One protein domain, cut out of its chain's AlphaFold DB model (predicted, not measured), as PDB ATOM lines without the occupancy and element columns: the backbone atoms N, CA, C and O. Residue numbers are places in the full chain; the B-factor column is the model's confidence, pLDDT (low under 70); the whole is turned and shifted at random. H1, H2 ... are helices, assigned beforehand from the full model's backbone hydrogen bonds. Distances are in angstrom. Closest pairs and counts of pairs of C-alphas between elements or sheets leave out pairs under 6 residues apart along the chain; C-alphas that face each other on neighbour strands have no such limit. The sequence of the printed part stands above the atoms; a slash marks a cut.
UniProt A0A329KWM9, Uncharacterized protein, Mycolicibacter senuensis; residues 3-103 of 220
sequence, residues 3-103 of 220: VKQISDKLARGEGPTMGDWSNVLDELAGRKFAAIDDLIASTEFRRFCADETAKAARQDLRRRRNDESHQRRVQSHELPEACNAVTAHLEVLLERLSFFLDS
ATOM      1  N   VAL A   3     -38.781 -31.776  12.645       83.38
ATOM      2  CA  VAL A   3     -37.515 -32.515  12.463       83.38
ATOM      3  C   VAL A   3     -37.103 -32.609  10.987       83.38
ATOM      4  O   VAL A   3     -35.934 -32.426  10.661       83.38
ATOM      5  N   LYS A   4     -38.059 -32.808  10.065       87.69
ATOM      6  CA  LYS A   4     -37.771 -32.790   8.621       87.69
ATOM      7  C   LYS A   4     -37.340 -31.394   8.162       87.69
ATOM      8  O   LYS A   4     -36.414 -31.285   7.373       87.69
ATOM      9  N   GLN A   5     -37.963 -30.339   8.688       89.31
ATOM     10  CA  GLN A   5     -37.561 -28.959   8.388       89.31
ATOM     11  C   GLN A   5     -36.143 -28.656   8.888       89.31
ATOM     12  O   GLN A   5     -35.386 -28.003   8.176       89.31
ATOM     13  N   ILE A   6     -35.767 -29.162  10.069       90.50
ATOM     14  CA  ILE A   6     -34.399 -29.066  10.593       90.50
ATOM     15  C   ILE A   6     -33.427 -29.809   9.669       90.50
ATOM     16  O   ILE A   6     -32.418 -29.236   9.276       90.50
ATOM     17  N   SER A   7     -33.748 -31.035   9.246       91.81
ATOM     18  CA  SER A   7     -32.927 -31.777   8.275       91.81
ATOM     19  C   SER A   7     -32.779 -31.030   6.940       91.81
ATOM     20  O   SER A   7     -31.674 -30.885   6.419       91.81
ATOM     21  N   ASP A   8     -33.874 -30.483   6.404       92.31
ATOM     22  CA  ASP A   8     -33.865 -29.699   5.166       92.31
ATOM     23  C   ASP A   8     -33.028 -28.415   5.299       92.31
ATOM     24  O   ASP A   8     -32.411 -27.989   4.325       92.31
ATOM     25  N   LYS A   9     -33.005 -27.795   6.485       92.44
ATOM     26  CA  LYS A   9     -32.144 -26.646   6.806       92.44
ATOM     27  C   LYS A   9     -30.676 -27.031   6.870       92.44
ATOM     28  O   LYS A   9     -29.860 -26.385   6.216       92.44
ATOM     29  N   LEU A  10     -30.357 -28.111   7.579       93.00
ATOM     30  CA  LEU A  10     -28.991 -28.617   7.672       93.00
ATOM     31  C   LEU A  10     -28.433 -28.936   6.284       93.00
ATOM     32  O   LEU A  10     -27.305 -28.566   5.991       93.00
ATOM     33  N   ALA A  11     -29.245 -29.506   5.390       91.25
ATOM     34  CA  ALA A  11     -28.854 -29.749   4.000       91.25
ATOM     35  C   ALA A  11     -28.536 -28.468   3.195       91.25
ATOM     36  O   ALA A  11     -27.855 -28.545   2.178       91.25
ATOM     37  N   ARG A  12     -29.012 -27.292   3.629       91.88
ATOM     38  CA  ARG A  12     -28.683 -25.982   3.035       91.88
ATOM     39  C   ARG A  12     -27.538 -25.257   3.749       91.88
ATOM     40  O   ARG A  12     -27.255 -24.113   3.410       91.88
ATOM     41  N   GLY A  13     -26.908 -25.864   4.755       91.25
ATOM     42  CA  GLY A  13     -25.934 -25.160   5.593       91.25
ATOM     43  C   GLY A  13     -26.559 -24.200   6.601       91.25
ATOM     44  O   GLY A  13     -25.872 -23.329   7.129       91.25
ATOM     45  N   GLU A  14     -27.848 -24.352   6.903       91.56
ATOM     46  CA  GLU A  14     -28.551 -23.574   7.923       91.56
ATOM     47  C   GLU A  14     -28.750 -24.404   9.195       91.56
ATOM     48  O   GLU A  14     -29.058 -25.594   9.140       91.56
ATOM     49  N   GLY A  15     -28.616 -23.757  10.352       88.19
ATOM     50  CA  GLY A  15     -28.847 -24.396  11.643       88.19
ATOM     51  C   GLY A  15     -30.267 -24.269  12.178       88.19
ATOM     52  O   GLY A  15     -31.032 -23.412  11.714       88.19
ATOM     53  N   PRO A  16     -30.638 -25.088  13.181       90.69
ATOM     54  CA  PRO A  16     -31.911 -24.941  13.861       90.69
ATOM     55  C   PRO A  16     -31.954 -23.606  14.614       90.69
ATOM     56  O   PRO A  16     -31.068 -23.238  15.383       90.69
ATOM     57  N   THR A  17     -33.029 -22.869  14.396       89.00
ATOM     58  CA  THR A  17     -33.337 -21.598  15.047       89.00
ATOM     59  C   THR A  17     -34.316 -21.822  16.198       89.00
ATOM     60  O   THR A  17     -35.003 -22.837  16.271       89.00
ATOM     61  N   MET A  18     -34.481 -20.827  17.072       86.00
ATOM     62  CA  MET A  18     -35.526 -20.861  18.114       86.00
ATOM     63  C   MET A  18     -36.941 -21.056  17.542       86.00
ATOM     64  O   MET A  18     -37.800 -21.613  18.219       86.00
ATOM     65  N   GLY A  19     -37.191 -20.610  16.304       88.62
ATOM     66  CA  GLY A  19     -38.452 -20.870  15.612       88.62
ATOM     67  C   GLY A  19     -38.647 -22.359  15.332       88.62
ATOM     68  O   GLY A  19     -39.715 -22.891  15.618       88.62
ATOM     69  N   ASP A  20     -37.598 -23.039  14.866       91.12
ATOM     70  CA  ASP A  20     -37.634 -24.482  14.601       91.12
ATOM     71  C   ASP A  20     -37.855 -25.264  15.903       91.12
ATOM     72  O   ASP A  20     -38.725 -26.131  15.954       91.12
ATOM     73  N   TRP A  21     -37.165 -24.890  16.987       89.81
ATOM     74  CA  TRP A  21     -37.380 -25.490  18.309       89.81
ATOM     75  C   TRP A  21     -38.792 -25.243  18.854       89.81
ATOM     76  O   TRP A  21     -39.406 -26.155  19.399       89.81
ATOM     77  N   SER A  22     -39.351 -24.044  18.655       90.06
ATOM     78  CA  SER A  22     -40.746 -23.760  19.029       90.06
ATOM     79  C   SER A  22     -41.724 -24.647  18.257       90.06
ATOM     80  O   SER A  22     -42.658 -25.180  18.846       90.06
ATOM     81  N   ASN A  23     -41.488 -24.844  16.956       91.38
ATOM     82  CA  ASN A  23     -42.327 -25.700  16.119       91.38
ATOM     83  C   ASN A  23     -42.257 -27.168  16.556       91.38
ATOM     84  O   ASN A  23     -43.269 -27.857  16.487       91.38
ATOM     85  N   VAL A  24     -41.095 -27.653  17.018       90.75
ATOM     86  CA  VAL A  24     -40.975 -29.000  17.603       90.75
ATOM     87  C   VAL A  24     -41.887 -29.137  18.824       90.75
ATOM     88  O   VAL A  24     -42.625 -30.116  18.911       90.75
ATOM     89  N   LEU A  25     -41.889 -28.153  19.730       91.44
ATOM     90  CA  LEU A  25     -42.759 -28.167  20.914       91.44
ATOM     91  C   LEU A  25     -44.249 -28.112  20.537       91.44
ATOM     92  O   LEU A  25     -45.052 -28.866  21.082       91.44
ATOM     93  N   ASP A  26     -44.618 -27.260  19.577       89.88
ATOM     94  CA  ASP A  26     -46.003 -27.143  19.103       89.88
ATOM     95  C   ASP A  26     -46.479 -28.427  18.397       89.88
ATOM     96  O   ASP A  26     -47.614 -28.868  18.589       89.88
ATOM     97  N   GLU A  27     -45.616 -29.068  17.602       89.94
ATOM     98  CA  GLU A  27     -45.917 -30.363  16.992       89.94
ATOM     99  C   GLU A  27     -46.076 -31.454  18.051       89.94
ATOM    100  O   GLU A  27     -47.025 -32.239  17.966       89.94
ATOM    101  N   LEU A  28     -45.202 -31.472  19.065       88.56
ATOM    102  CA  LEU A  28     -45.254 -32.436  20.161       88.56
ATOM    103  C   LEU A  28     -46.534 -32.299  20.990       88.56
ATOM    104  O   LEU A  28     -46.970 -33.297  21.542       88.56
ATOM    105  N   ALA A  29     -47.191 -31.136  21.034       87.06
ATOM    106  CA  ALA A  29     -48.512 -30.971  21.654       87.06
ATOM    107  C   ALA A  29     -49.651 -31.669  20.873       87.06
ATOM    108  O   ALA A  29     -50.720 -31.950  21.416       87.06
ATOM    109  N   GLY A  30     -49.452 -31.970  19.587       85.31
ATOM    110  CA  GLY A  30     -50.473 -32.553  18.718       85.31
ATOM    111  C   GLY A  30     -50.752 -34.039  18.982       85.31
ATOM    112  O   GLY A  30     -49.899 -34.790  19.443       85.31
ATOM    113  N   ARG A  31     -51.947 -34.518  18.610       81.56
ATOM    114  CA  ARG A  31     -52.360 -35.934  18.782       81.56
ATOM    115  C   ARG A  31     -51.479 -36.948  18.043       81.56
ATOM    116  O   ARG A  31     -51.435 -38.107  18.430       81.56
ATOM    117  N   LYS A  32     -50.766 -36.516  16.997       83.19
ATOM    118  CA  LYS A  32     -49.882 -37.373  16.189       83.19
ATOM    119  C   LYS A  32     -48.773 -38.035  17.018       83.19
ATOM    120  O   LYS A  32     -48.310 -39.106  16.651       83.19
ATOM    121  N   PHE A  33     -48.368 -37.401  18.114       80.06
ATOM    122  CA  PHE A  33     -47.290 -37.875  18.975       80.06
ATOM    123  C   PHE A  33     -47.791 -38.519  20.271       80.06
ATOM    124  O   PHE A  33     -46.981 -38.774  21.147       80.06
ATOM    125  N   ALA A  34     -49.087 -38.833  20.388       78.81
ATOM    126  CA  ALA A  34     -49.632 -39.469  21.592       78.81
ATOM    127  C   ALA A  34     -48.970 -40.822  21.915       78.81
ATOM    128  O   ALA A  34     -48.849 -41.174  23.074       78.81
ATOM    129  N   ALA A  35     -48.474 -41.550  20.907       80.12
ATOM    130  CA  ALA A  35     -47.737 -42.797  21.123       80.12
ATOM    131  C   ALA A  35     -46.368 -42.605  21.814       80.12
ATOM    132  O   ALA A  35     -45.776 -43.581  22.263       80.12
ATOM    133  N   ILE A  36     -45.835 -41.374  21.882       78.75
ATOM    134  CA  ILE A  36     -44.617 -41.078  22.658       78.75
ATOM    135  C   ILE A  36     -44.901 -41.179  24.158       78.75
ATOM    136  O   ILE A  36     -44.011 -41.589  24.899       78.75
ATOM    137  N   ASP A  37     -46.132 -40.872  24.576       76.50
ATOM    138  CA  ASP A  37     -46.568 -40.888  25.975       76.50
ATOM    139  C   ASP A  37     -46.404 -42.300  26.582       76.50
ATOM    140  O   ASP A  37     -46.072 -42.425  27.756       76.50
ATOM    141  N   ASP A  38     -46.545 -43.352  25.762       75.94
ATOM    142  CA  ASP A  38     -46.329 -44.755  26.159       75.94
ATOM    143  C   ASP A  38     -44.851 -45.198  26.062       75.94
ATOM    144  O   ASP A  38     -44.441 -46.188  26.670       75.94
ATOM    145  N   LEU A  39     -44.037 -44.509  25.252       76.25
ATOM    146  CA  LEU A  39     -42.641 -44.881  24.990       76.25
ATOM    147  C   LEU A  39     -41.681 -44.321  26.046       76.25
ATOM    148  O   LEU A  39     -40.709 -44.984  26.435       76.25
ATOM    149  N   ILE A  40     -41.952 -43.088  26.460       75.69
ATOM    150  CA  ILE A  40     -41.208 -42.312  27.446       75.69
ATOM    151  C   ILE A  40     -42.232 -41.924  28.503       75.69
ATOM    152  O   ILE A  40     -43.263 -41.365  28.124       75.69
ATOM    153  N   ALA A  41     -41.942 -42.151  29.788       72.38
ATOM    154  CA  ALA A  41     -42.766 -41.650  30.888       72.38
ATOM    155  C   ALA A  41     -42.696 -40.105  30.917       72.38
ATOM    156  O   ALA A  41     -41.946 -39.494  31.669       72.38
ATOM    157  N   SER A  42     -43.401 -39.485  29.966       68.69
ATOM    158  CA  SER A  42     -43.202 -38.113  29.479       68.69
ATOM    159  C   SER A  42     -44.502 -37.321  29.426       68.69
ATOM    160  O   SER A  42     -44.596 -36.281  28.765       68.69
ATOM    161  N   THR A  43     -45.520 -37.795  30.139       78.94
ATOM    162  CA  THR A  43     -46.833 -37.155  30.243       78.94
ATOM    163  C   THR A  43     -46.700 -35.676  30.623       78.94
ATOM    164  O   THR A  43     -47.437 -34.822  30.131       78.94
ATOM    165  N   GLU A  44     -45.695 -35.345  31.430       82.88
ATOM    166  CA  GLU A  44     -45.315 -34.002  31.847       82.88
ATOM    167  C   GLU A  44     -44.759 -33.150  30.694       82.88
ATOM    168  O   GLU A  44     -45.157 -31.992  30.551       82.88
ATOM    169  N   PHE A  45     -43.923 -33.716  29.811       85.31
ATOM    170  CA  PHE A  45     -43.432 -33.022  28.610       85.31
ATOM    171  C   PHE A  45     -44.589 -32.634  27.696       85.31
ATOM    172  O   PHE A  45     -44.660 -31.511  27.189       85.31
ATOM    173  N   ARG A  46     -45.524 -33.562  27.496       86.12
ATOM    174  CA  ARG A  46     -46.706 -33.348  26.658       86.12
ATOM    175  C   ARG A  46     -47.652 -32.339  27.278       86.12
ATOM    176  O   ARG A  46     -48.113 -31.439  26.576       86.12
ATOM    177  N   ARG A  47     -47.860 -32.418  28.594       88.56
ATOM    178  CA  ARG A  47     -48.603 -31.417  29.364       88.56
ATOM    179  C   ARG A  47     -47.988 -30.026  29.211       88.56
ATOM    180  O   ARG A  47     -48.725 -29.086  28.943       88.56
ATOM    181  N   PHE A  48     -46.665 -29.889  29.302       91.12
ATOM    182  CA  PHE A  48     -45.971 -28.616  29.072       91.12
ATOM    183  C   PHE A  48     -46.121 -28.097  27.633       91.12
ATOM    184  O   PHE A  48     -46.281 -26.892  27.405       91.12
ATOM    185  N   CYS A  49     -46.058 -28.988  26.643       90.88
ATOM    186  CA  CYS A  49     -46.225 -28.608  25.241       90.88
ATOM    187  C   CYS A  49     -47.655 -28.123  24.959       90.88
ATOM    188  O   CYS A  49     -47.822 -27.134  24.247       90.88
ATOM    189  N   ALA A  50     -48.657 -28.779  25.554       91.00
ATOM    190  CA  ALA A  50     -50.076 -28.461  25.409       91.00
ATOM    191  C   ALA A  50     -50.584 -27.342  26.342       91.00
ATOM    192  O   ALA A  50     -51.710 -26.880  26.166       91.00
ATOM    193  N   ASP A  51     -49.797 -26.896  27.327       94.44
ATOM    194  CA  ASP A  51     -50.168 -25.785  28.209       94.44
ATOM    195  C   ASP A  51     -50.203 -24.469  27.412       94.44
ATOM    196  O   ASP A  51     -49.171 -23.936  26.993       94.44
ATOM    197  N   GLU A  52     -51.408 -23.934  27.201       94.88
ATOM    198  CA  GLU A  52     -51.625 -22.698  26.441       94.88
ATOM    199  C   GLU A  52     -51.008 -21.465  27.122       94.88
ATOM    200  O   GLU A  52     -50.576 -20.541  26.433       94.88
ATOM    201  N   THR A  53     -50.878 -21.457  28.452       95.94
ATOM    202  CA  THR A  53     -50.201 -20.374  29.186       95.94
ATOM    203  C   THR A  53     -48.704 -20.405  28.901       95.94
ATOM    204  O   THR A  53     -48.110 -19.385  28.546       95.94
ATOM    205  N   ALA A  54     -48.092 -21.591  28.989       95.12
ATOM    206  CA  ALA A  54     -46.684 -21.773  28.655       95.12
ATOM    207  C   ALA A  54     -46.429 -21.445  27.178       95.12
ATOM    208  O   ALA A  54     -45.468 -20.758  26.837       95.12
ATOM    209  N   LYS A  55     -47.316 -21.879  26.280       94.88
ATOM    210  CA  LYS A  55     -47.231 -21.574  24.851       94.88
ATOM    211  C   LYS A  55     -47.322 -20.077  24.567       94.88
ATOM    212  O   LYS A  55     -46.485 -19.567  23.822       94.88
ATOM    213  N   ALA A  56     -48.272 -19.370  25.178       95.19
ATOM    214  CA  ALA A  56     -48.401 -17.922  25.044       95.19
ATOM    215  C   ALA A  56     -47.135 -17.198  25.532       95.19
ATOM    216  O   ALA A  56     -46.601 -16.354  24.812       95.19
ATOM    217  N   ALA A  57     -46.593 -17.597  26.687       95.75
ATOM    218  CA  ALA A  57     -45.337 -17.060  27.210       95.75
ATOM    219  C   ALA A  57     -44.156 -17.303  26.246       95.75
ATOM    220  O   ALA A  57     -43.426 -16.369  25.912       95.75
ATOM    221  N   ARG A  58     -43.998 -18.527  25.710       94.50
ATOM    222  CA  ARG A  58     -42.966 -18.842  24.696       94.50
ATOM    223  C   ARG A  58     -43.108 -17.965  23.447       94.50
ATOM    224  O   ARG A  58     -42.108 -17.473  22.921       94.50
ATOM    225  N   GLN A  59     -44.333 -17.786  22.954       93.88
ATOM    226  CA  GLN A  59     -44.611 -16.997  21.754       93.88
ATOM    227  C   GLN A  59     -44.311 -15.511  21.957       93.88
ATOM    228  O   GLN A  59     -43.709 -14.900  21.069       93.88
ATOM    229  N   ASP A  60     -44.673 -14.949  23.111       94.06
ATOM    230  CA  ASP A  60     -44.389 -13.554  23.441       94.06
ATOM    231  C   ASP A  60     -42.882 -13.289  23.542       94.06
ATOM    232  O   ASP A  60     -42.360 -12.406  22.856       94.06
ATOM    233  N   LEU A  61     -42.151 -14.120  24.294       93.75
ATOM    234  CA  LEU A  61     -40.694 -14.001  24.425       93.75
ATOM    235  C   LEU A  61     -39.987 -14.125  23.068       93.75
ATOM    236  O   LEU A  61     -39.088 -13.343  22.746       93.75
ATOM    237  N   ARG A  62     -40.427 -15.070  22.226       92.25
ATOM    238  CA  ARG A  62     -39.910 -15.218  20.858       92.25
ATOM    239  C   ARG A  62     -40.183 -13.975  20.016       92.25
ATOM    240  O   ARG A  62     -39.293 -13.539  19.283       92.25
ATOM    241  N   ARG A  63     -41.396 -13.420  20.092       92.19
ATOM    242  CA  ARG A  63     -41.781 -12.200  19.370       92.19
ATOM    243  C   ARG A  63     -40.877 -11.037  19.768       92.19
ATOM    244  O   ARG A  63     -40.257 -10.464  18.883       92.19
ATOM    245  N   ARG A  64     -40.707 -10.780  21.068       90.94
ATOM    246  CA  ARG A  64     -39.838  -9.704  21.577       90.94
ATOM    247  C   ARG A  64     -38.396  -9.838  21.096       90.94
ATOM    248  O   ARG A  64     -37.810  -8.881  20.608       90.94
ATOM    249  N   ARG A  65     -37.835 -11.048  21.149       90.12
ATOM    250  CA  ARG A  65     -36.483 -11.312  20.633       90.12
ATOM    251  C   ARG A  65     -36.363 -11.007  19.132       90.12
ATOM    252  O   ARG A  65     -35.347 -10.481  18.677       90.12
ATOM    253  N   ASN A  66     -37.386 -11.357  18.352       90.31
ATOM    254  CA  ASN A  66     -37.419 -11.046  16.924       90.31
ATOM    255  C   ASN A  66     -37.589  -9.537  16.688       90.31
ATOM    256  O   ASN A  66     -36.949  -9.000  15.791       90.31
ATOM    257  N   ASP A  67     -38.397  -8.848  17.495       91.44
ATOM    258  CA  ASP A  67     -38.570  -7.395  17.432       91.44
ATOM    259  C   ASP A  67     -37.239  -6.669  17.649       91.44
ATOM    260  O   ASP A  67     -36.852  -5.855  16.810       91.44
ATOM    261  N   GLU A  68     -36.476  -7.062  18.671       87.88
ATOM    262  CA  GLU A  68     -35.114  -6.568  18.912       87.88
ATOM    263  C   GLU A  68     -34.181  -6.810  17.716       87.88
ATOM    264  O   GLU A  68     -33.466  -5.905  17.275       87.88
ATOM    265  N   SER A  69     -34.232  -8.012  17.131       88.12
ATOM    266  CA  SER A  69     -33.429  -8.375  15.949       88.12
ATOM    267  C   SER A  69     -33.804  -7.556  14.703       88.12
ATOM    268  O   SER A  69     -32.962  -7.314  13.842       88.12
ATOM    269  N   HIS A  70     -35.057  -7.102  14.619       90.31
ATOM    270  CA  HIS A  70     -35.583  -6.236  13.562       90.31
ATOM    271  C   HIS A  70     -35.565  -4.743  13.933       90.31
ATOM    272  O   HIS A  70     -36.238  -3.949  13.280       90.31
ATOM    273  N   GLN A  71     -34.803  -4.355  14.962       88.38
ATOM    274  CA  GLN A  71     -34.651  -2.966  15.422       88.38
ATOM    275  C   GLN A  71     -35.959  -2.303  15.902       88.38
ATOM    276  O   GLN A  71     -36.016  -1.086  16.069       88.38
ATOM    277  N   ARG A  72     -36.997  -3.093  16.193       90.94
ATOM    278  CA  ARG A  72     -38.248  -2.652  16.831       90.94
ATOM    279  C   ARG A  72     -38.096  -2.718  18.349       90.94
ATOM    280  O   ARG A  72     -38.730  -3.530  19.013       90.94
ATOM    281  N   ARG A  73     -37.175  -1.911  18.874       89.56
ATOM    282  CA  ARG A  73     -36.784  -1.962  20.286       89.56
ATOM    283  C   ARG A  73     -37.820  -1.315  21.194       89.56
ATOM    284  O   ARG A  73     -38.447  -0.321  20.813       89.56
ATOM    285  N   VAL A  74     -37.932  -1.850  22.406       90.94
ATOM    286  CA  VAL A  74     -38.715  -1.237  23.489       90.94
ATOM    287  C   VAL A  74     -38.138   0.142  23.805       90.94
ATOM    288  O   VAL A  74     -36.919   0.298  23.936       90.94
ATOM    289  N   GLN A  75     -38.994   1.158  23.917       92.00
ATOM    290  CA  GLN A  75     -38.534   2.506  24.235       92.00
ATOM    291  C   GLN A  75     -38.099   2.592  25.701       92.00
ATOM    292  O   GLN A  75     -38.651   1.921  26.569       92.00
ATOM    293  N   SER A  76     -37.129   3.457  26.020       92.81
ATOM    294  CA  SER A  76     -36.550   3.520  27.375       92.81
ATOM    295  C   SER A  76     -37.577   3.763  28.488       92.81
ATOM    296  O   SER A  76     -37.385   3.281  29.600       92.81
ATOM    297  N   HIS A  77     -38.667   4.479  28.199       94.12
ATOM    298  CA  HIS A  77     -39.735   4.743  29.168       94.12
ATOM    299  C   HIS A  77     -40.669   3.539  29.400       94.12
ATOM    300  O   HIS A  77     -41.283   3.452  30.456       94.12
ATOM    301  N   GLU A  78     -40.744   2.602  28.451       93.62
ATOM    302  CA  GLU A  78     -41.535   1.362  28.532       93.62
ATOM    303  C   GLU A  78     -40.724   0.202  29.134       93.62
ATOM    304  O   GLU A  78     -41.270  -0.848  29.476       93.62
ATOM    305  N   LEU A  79     -39.403   0.378  29.263       93.12
ATOM    306  CA  LEU A  79     -38.472  -0.666  29.682       93.12
ATOM    307  C   LEU A  79     -38.842  -1.316  31.029       93.12
ATOM    308  O   LEU A  79     -38.810  -2.544  31.095       93.12
ATOM    309  N   PRO A  80     -39.239  -0.574  32.087       95.75
ATOM    310  CA  PRO A  80     -39.626  -1.196  33.355       95.75
ATOM    311  C   PRO A  80     -40.825  -2.144  33.218       95.75
ATOM    312  O   PRO A  80     -40.805  -3.254  33.751       95.75
ATOM    313  N   GLU A  81     -41.852  -1.741  32.469       94.69
ATOM    314  CA  GLU A  81     -43.047  -2.558  32.237       94.69
ATOM    315  C   GLU A  81     -42.722  -3.782  31.374       94.69
ATOM    316  O   GLU A  81     -43.125  -4.903  31.694       94.69
ATOM    317  N   ALA A  82     -41.924  -3.594  30.319       93.69
ATOM    318  CA  ALA A  82     -41.477  -4.688  29.468       93.69
ATOM    319  C   ALA A  82     -40.648  -5.723  30.242       93.69
ATOM    320  O   ALA A  82     -40.855  -6.921  30.050       93.69
ATOM    321  N   CYS A  83     -39.757  -5.282  31.136       95.00
ATOM    322  CA  CYS A  83     -38.994  -6.168  32.014       95.00
ATOM    323  C   CYS A  83     -39.918  -6.976  32.930       95.00
ATOM    324  O   CYS A  83     -39.777  -8.193  32.996       95.00
ATOM    325  N   ASN A  84     -40.900  -6.338  33.574       96.31
ATOM    326  CA  ASN A  84     -41.858  -7.038  34.435       96.31
ATOM    327  C   ASN A  84     -42.658  -8.097  33.664       96.31
ATOM    328  O   ASN A  84     -42.811  -9.222  34.140       96.31
ATOM    329  N   ALA A  85     -43.124  -7.769  32.456       94.50
ATOM    330  CA  ALA A  85     -43.847  -8.711  31.605       94.50
ATOM    331  C   ALA A  85     -42.972  -9.904  31.183       94.50
ATOM    332  O   ALA A  85     -43.417 -11.051  31.225       94.50
ATOM    333  N   VAL A  86     -41.713  -9.652  30.808       95.50
ATOM    334  CA  VAL A  86     -40.751 -10.711  30.464       95.50
ATOM    335  C   VAL A  86     -40.475 -11.609  31.668       95.50
ATOM    336  O   VAL A  86     -40.518 -12.829  31.519       95.50
ATOM    337  N   THR A  87     -40.246 -11.037  32.851       97.19
ATOM    338  CA  THR A  87     -40.030 -11.799  34.088       97.19
ATOM    339  C   THR A  87     -41.220 -12.698  34.398       97.19
ATOM    340  O   THR A  87     -41.031 -13.898  34.565       97.19
ATOM    341  N   ALA A  88     -42.447 -12.169  34.359       97.25
ATOM    342  CA  ALA A  88     -43.654 -12.964  34.584       97.25
ATOM    343  C   ALA A  88     -43.787 -14.128  33.583       97.25
ATOM    344  O   ALA A  88     -44.142 -15.247  33.955       97.25
ATOM    345  N   HIS A  89     -43.461 -13.906  32.304       97.31
ATOM    346  CA  HIS A  89     -43.447 -14.985  31.313       97.31
ATOM    347  C   HIS A  89     -42.372 -16.038  31.601       97.31
ATOM    348  O   HIS A  89     -42.637 -17.230  31.449       97.31
ATOM    349  N   LEU A  90     -41.174 -15.627  32.022       96.31
ATOM    350  CA  LEU A  90     -40.102 -16.550  32.393       96.31
ATOM    351  C   LEU A  90     -40.466 -17.377  33.631       96.31
ATOM    352  O   LEU A  90     -40.236 -18.582  33.627       96.31
ATOM    353  N   GLU A  91     -41.084 -16.770  34.644       97.31
ATOM    354  CA  GLU A  91     -41.558 -17.461  35.849       97.31
ATOM    355  C   GLU A  91     -42.578 -18.552  35.509       97.31
ATOM    356  O   GLU A  91     -42.416 -19.692  35.940       97.31
ATOM    357  N   VAL A  92     -43.561 -18.244  34.653       96.75
ATOM    358  CA  VAL A  92     -44.524 -19.239  34.152       96.75
ATOM    359  C   VAL A  92     -43.807 -20.411  33.481       96.75
ATOM    360  O   VAL A  92     -44.151 -21.570  33.717       96.75
ATOM    361  N   LEU A  93     -42.810 -20.137  32.635       95.38
ATOM    362  CA  LEU A  93     -42.068 -21.198  31.956       95.38
ATOM    363  C   LEU A  93     -41.258 -22.044  32.935       95.38
ATOM    364  O   LEU A  93     -41.304 -23.266  32.833       95.38
ATOM    365  N   LEU A  94     -40.558 -21.424  33.885       93.94
ATOM    366  CA  LEU A  94     -39.772 -22.132  34.897       93.94
ATOM    367  C   LEU A  94     -40.655 -23.014  35.784       93.94
ATOM    368  O   LEU A  94     -40.328 -24.178  36.003       93.94
ATOM    369  N   GLU A  95     -41.802 -22.502  36.230       94.38
ATOM    370  CA  GLU A  95     -42.765 -23.269  37.020       94.38
ATOM    371  C   GLU A  95     -43.259 -24.495  36.241       94.38
ATOM    372  O   GLU A  95     -43.272 -25.613  36.759       94.38
ATOM    373  N   ARG A  96     -43.622 -24.316  34.965       93.88
ATOM    374  CA  ARG A  96     -44.109 -25.407  34.108       93.88
ATOM    375  C   ARG A  96     -43.017 -26.373  33.659       93.88
ATOM    376  O   ARG A  96     -43.352 -27.486  33.275       93.88
ATOM    377  N   LEU A  97     -41.745 -25.983  33.720       91.69
ATOM    378  CA  LEU A  97     -40.585 -26.835  33.437       91.69
ATOM    379  C   LEU A  97     -40.062 -27.569  34.680       91.69
ATOM    380  O   LEU A  97     -39.133 -28.361  34.560       91.69
ATOM    381  N   SER A  98     -40.655 -27.357  35.857       89.50
ATOM    382  CA  SER A  98     -40.203 -27.973  37.113       89.50
ATOM    383  C   SER A  98     -40.172 -29.508  37.082       89.50
ATOM    384  O   SER A  98     -39.355 -30.104  37.777       89.50
ATOM    385  N   PHE A  99     -40.958 -30.156  36.214       85.75
ATOM    386  CA  PHE A  99     -40.911 -31.611  36.013       85.75
ATOM    387  C   PHE A  99     -39.542 -32.125  35.520       85.75
ATOM    388  O   PHE A  99     -39.207 -33.291  35.722       85.75
ATOM    389  N   PHE A 100     -38.702 -31.273  34.914       84.12
ATOM    390  CA  PHE A 100     -37.332 -31.650  34.540       84.12
ATOM    391  C   PHE A 100     -36.452 -31.995  35.751       84.12
ATOM    392  O   PHE A 100     -35.422 -32.649  35.594       84.12
ATOM    393  N   LEU A 101     -36.843 -31.591  36.964       83.56
ATOM    394  CA  LEU A 101     -36.141 -31.975  38.192       83.56
ATOM    395  C   LEU A 101     -36.208 -33.489  38.447       83.56
ATOM    396  O   LEU A 101     -35.236 -34.079  38.952       83.56
ATOM    397  N   ASP A 102     -37.320 -34.102  38.036       84.75
ATOM    398  CA  ASP A 102     -37.589 -35.535  38.141       84.75
ATOM    399  C   ASP A 102     -37.079 -36.309  36.922       84.75
ATOM    400  O   ASP A 102     -36.733 -37.481  37.052       84.75
ATOM    401  N   SER A 103     -36.941 -35.632  35.775       88.00
ATOM    402  CA  SER A 103     -36.393 -36.199  34.537       88.00
ATOM    403  C   SER A 103     -35.048 -35.575  34.122       88.00
ATOM    404  O   SER A 103     -34.981 -34.836  33.134       88.00
TER     405      SER A 103
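This is residues 3 to 103 of the 220 residues of an uncharacterized protein of Mycolicibacter senuensis (UniProt A0A329KWM9). Two long helices, H5 and H6, make a V, with the link of residues 70 to 78 across its open end, and H4 and the short H7 lie near its closed end. H2 runs beside H5, opposite ways at a shallow tilt of 16 degrees, on the side away from H6; H1 folds back on H2 as an outlying arm, and short H3 sits at the far end from the link of residues 70 to 78, in a loose frame with few contacts. The printed part has 101 residues with seven named helices, H1 to H7 in chain order, and no named strand; the class is all helix. It is loose, with a radius of gyration of the C-alphas of 16.2 A, and spans 50 by 37 by 22 A. Residues 75 to 81, of which 79 to 81 belong to H6, stick out.

Start at H5, residues 52 to 69, and H6, residues 79 to 96: this helical hairpin runs opposite ways at a steep tilt of 42 degrees. They touch through residues 53 to 61 of H5 alone; look at the closest C-alphas, Ala 57 and His 89, 5.0 A apart. H2, residues 18 to 28, only just touches H5, with 3 pairs of C-alphas within 8 A and residues 58 to 62 of H5 alone; the closest are Met 18 and Arg 62, 7.7 A, at a shallow tilt of 16 degrees, opposite ways. H1, residues 3 to 10, forms a helical hairpin with H2 and only just touches it, with 3 pairs; the closest C-alphas are Ile 6 and Asp 20, 6.9 A. H4, residues 43 to 50, touches H2 at a steep tilt of 61 degrees, with C-alphas Leu 25 and Cys 49 closest at 5.6 A. H3, residues 36 to 39, and H7, residues 98 to 101, are each close to H4 but not clearly touching, the closest C-alphas being Asp 37 and Thr 43, 5.7 A, and Glu 44 and Phe 99, 6.5 A. H1 and H6 are apart. Helix packing is part aligned, part crossed. In H1, H2, H4, H5 and H6 every O i to N i+4 pair is within hydrogen-bond range; H3 and H7 are too short for one.

Find C-alpha 52 at (-51.625, -22.698, 26.441); from there H5 runs 25.4 A to residue 69. H6 starts at C-alpha 79 (-38.472, -0.666, 29.682) and runs 25.8 A. H2 is 15.3 A long; H1 and H4 are 10.5 A each.

The farthest C-alphas, Asp 38 and His 77, are 50.0 A apart. The printed part has no cut, and no link is long. Mean pLDDT of the printed part is 89.6; residue 42 alone is under 70.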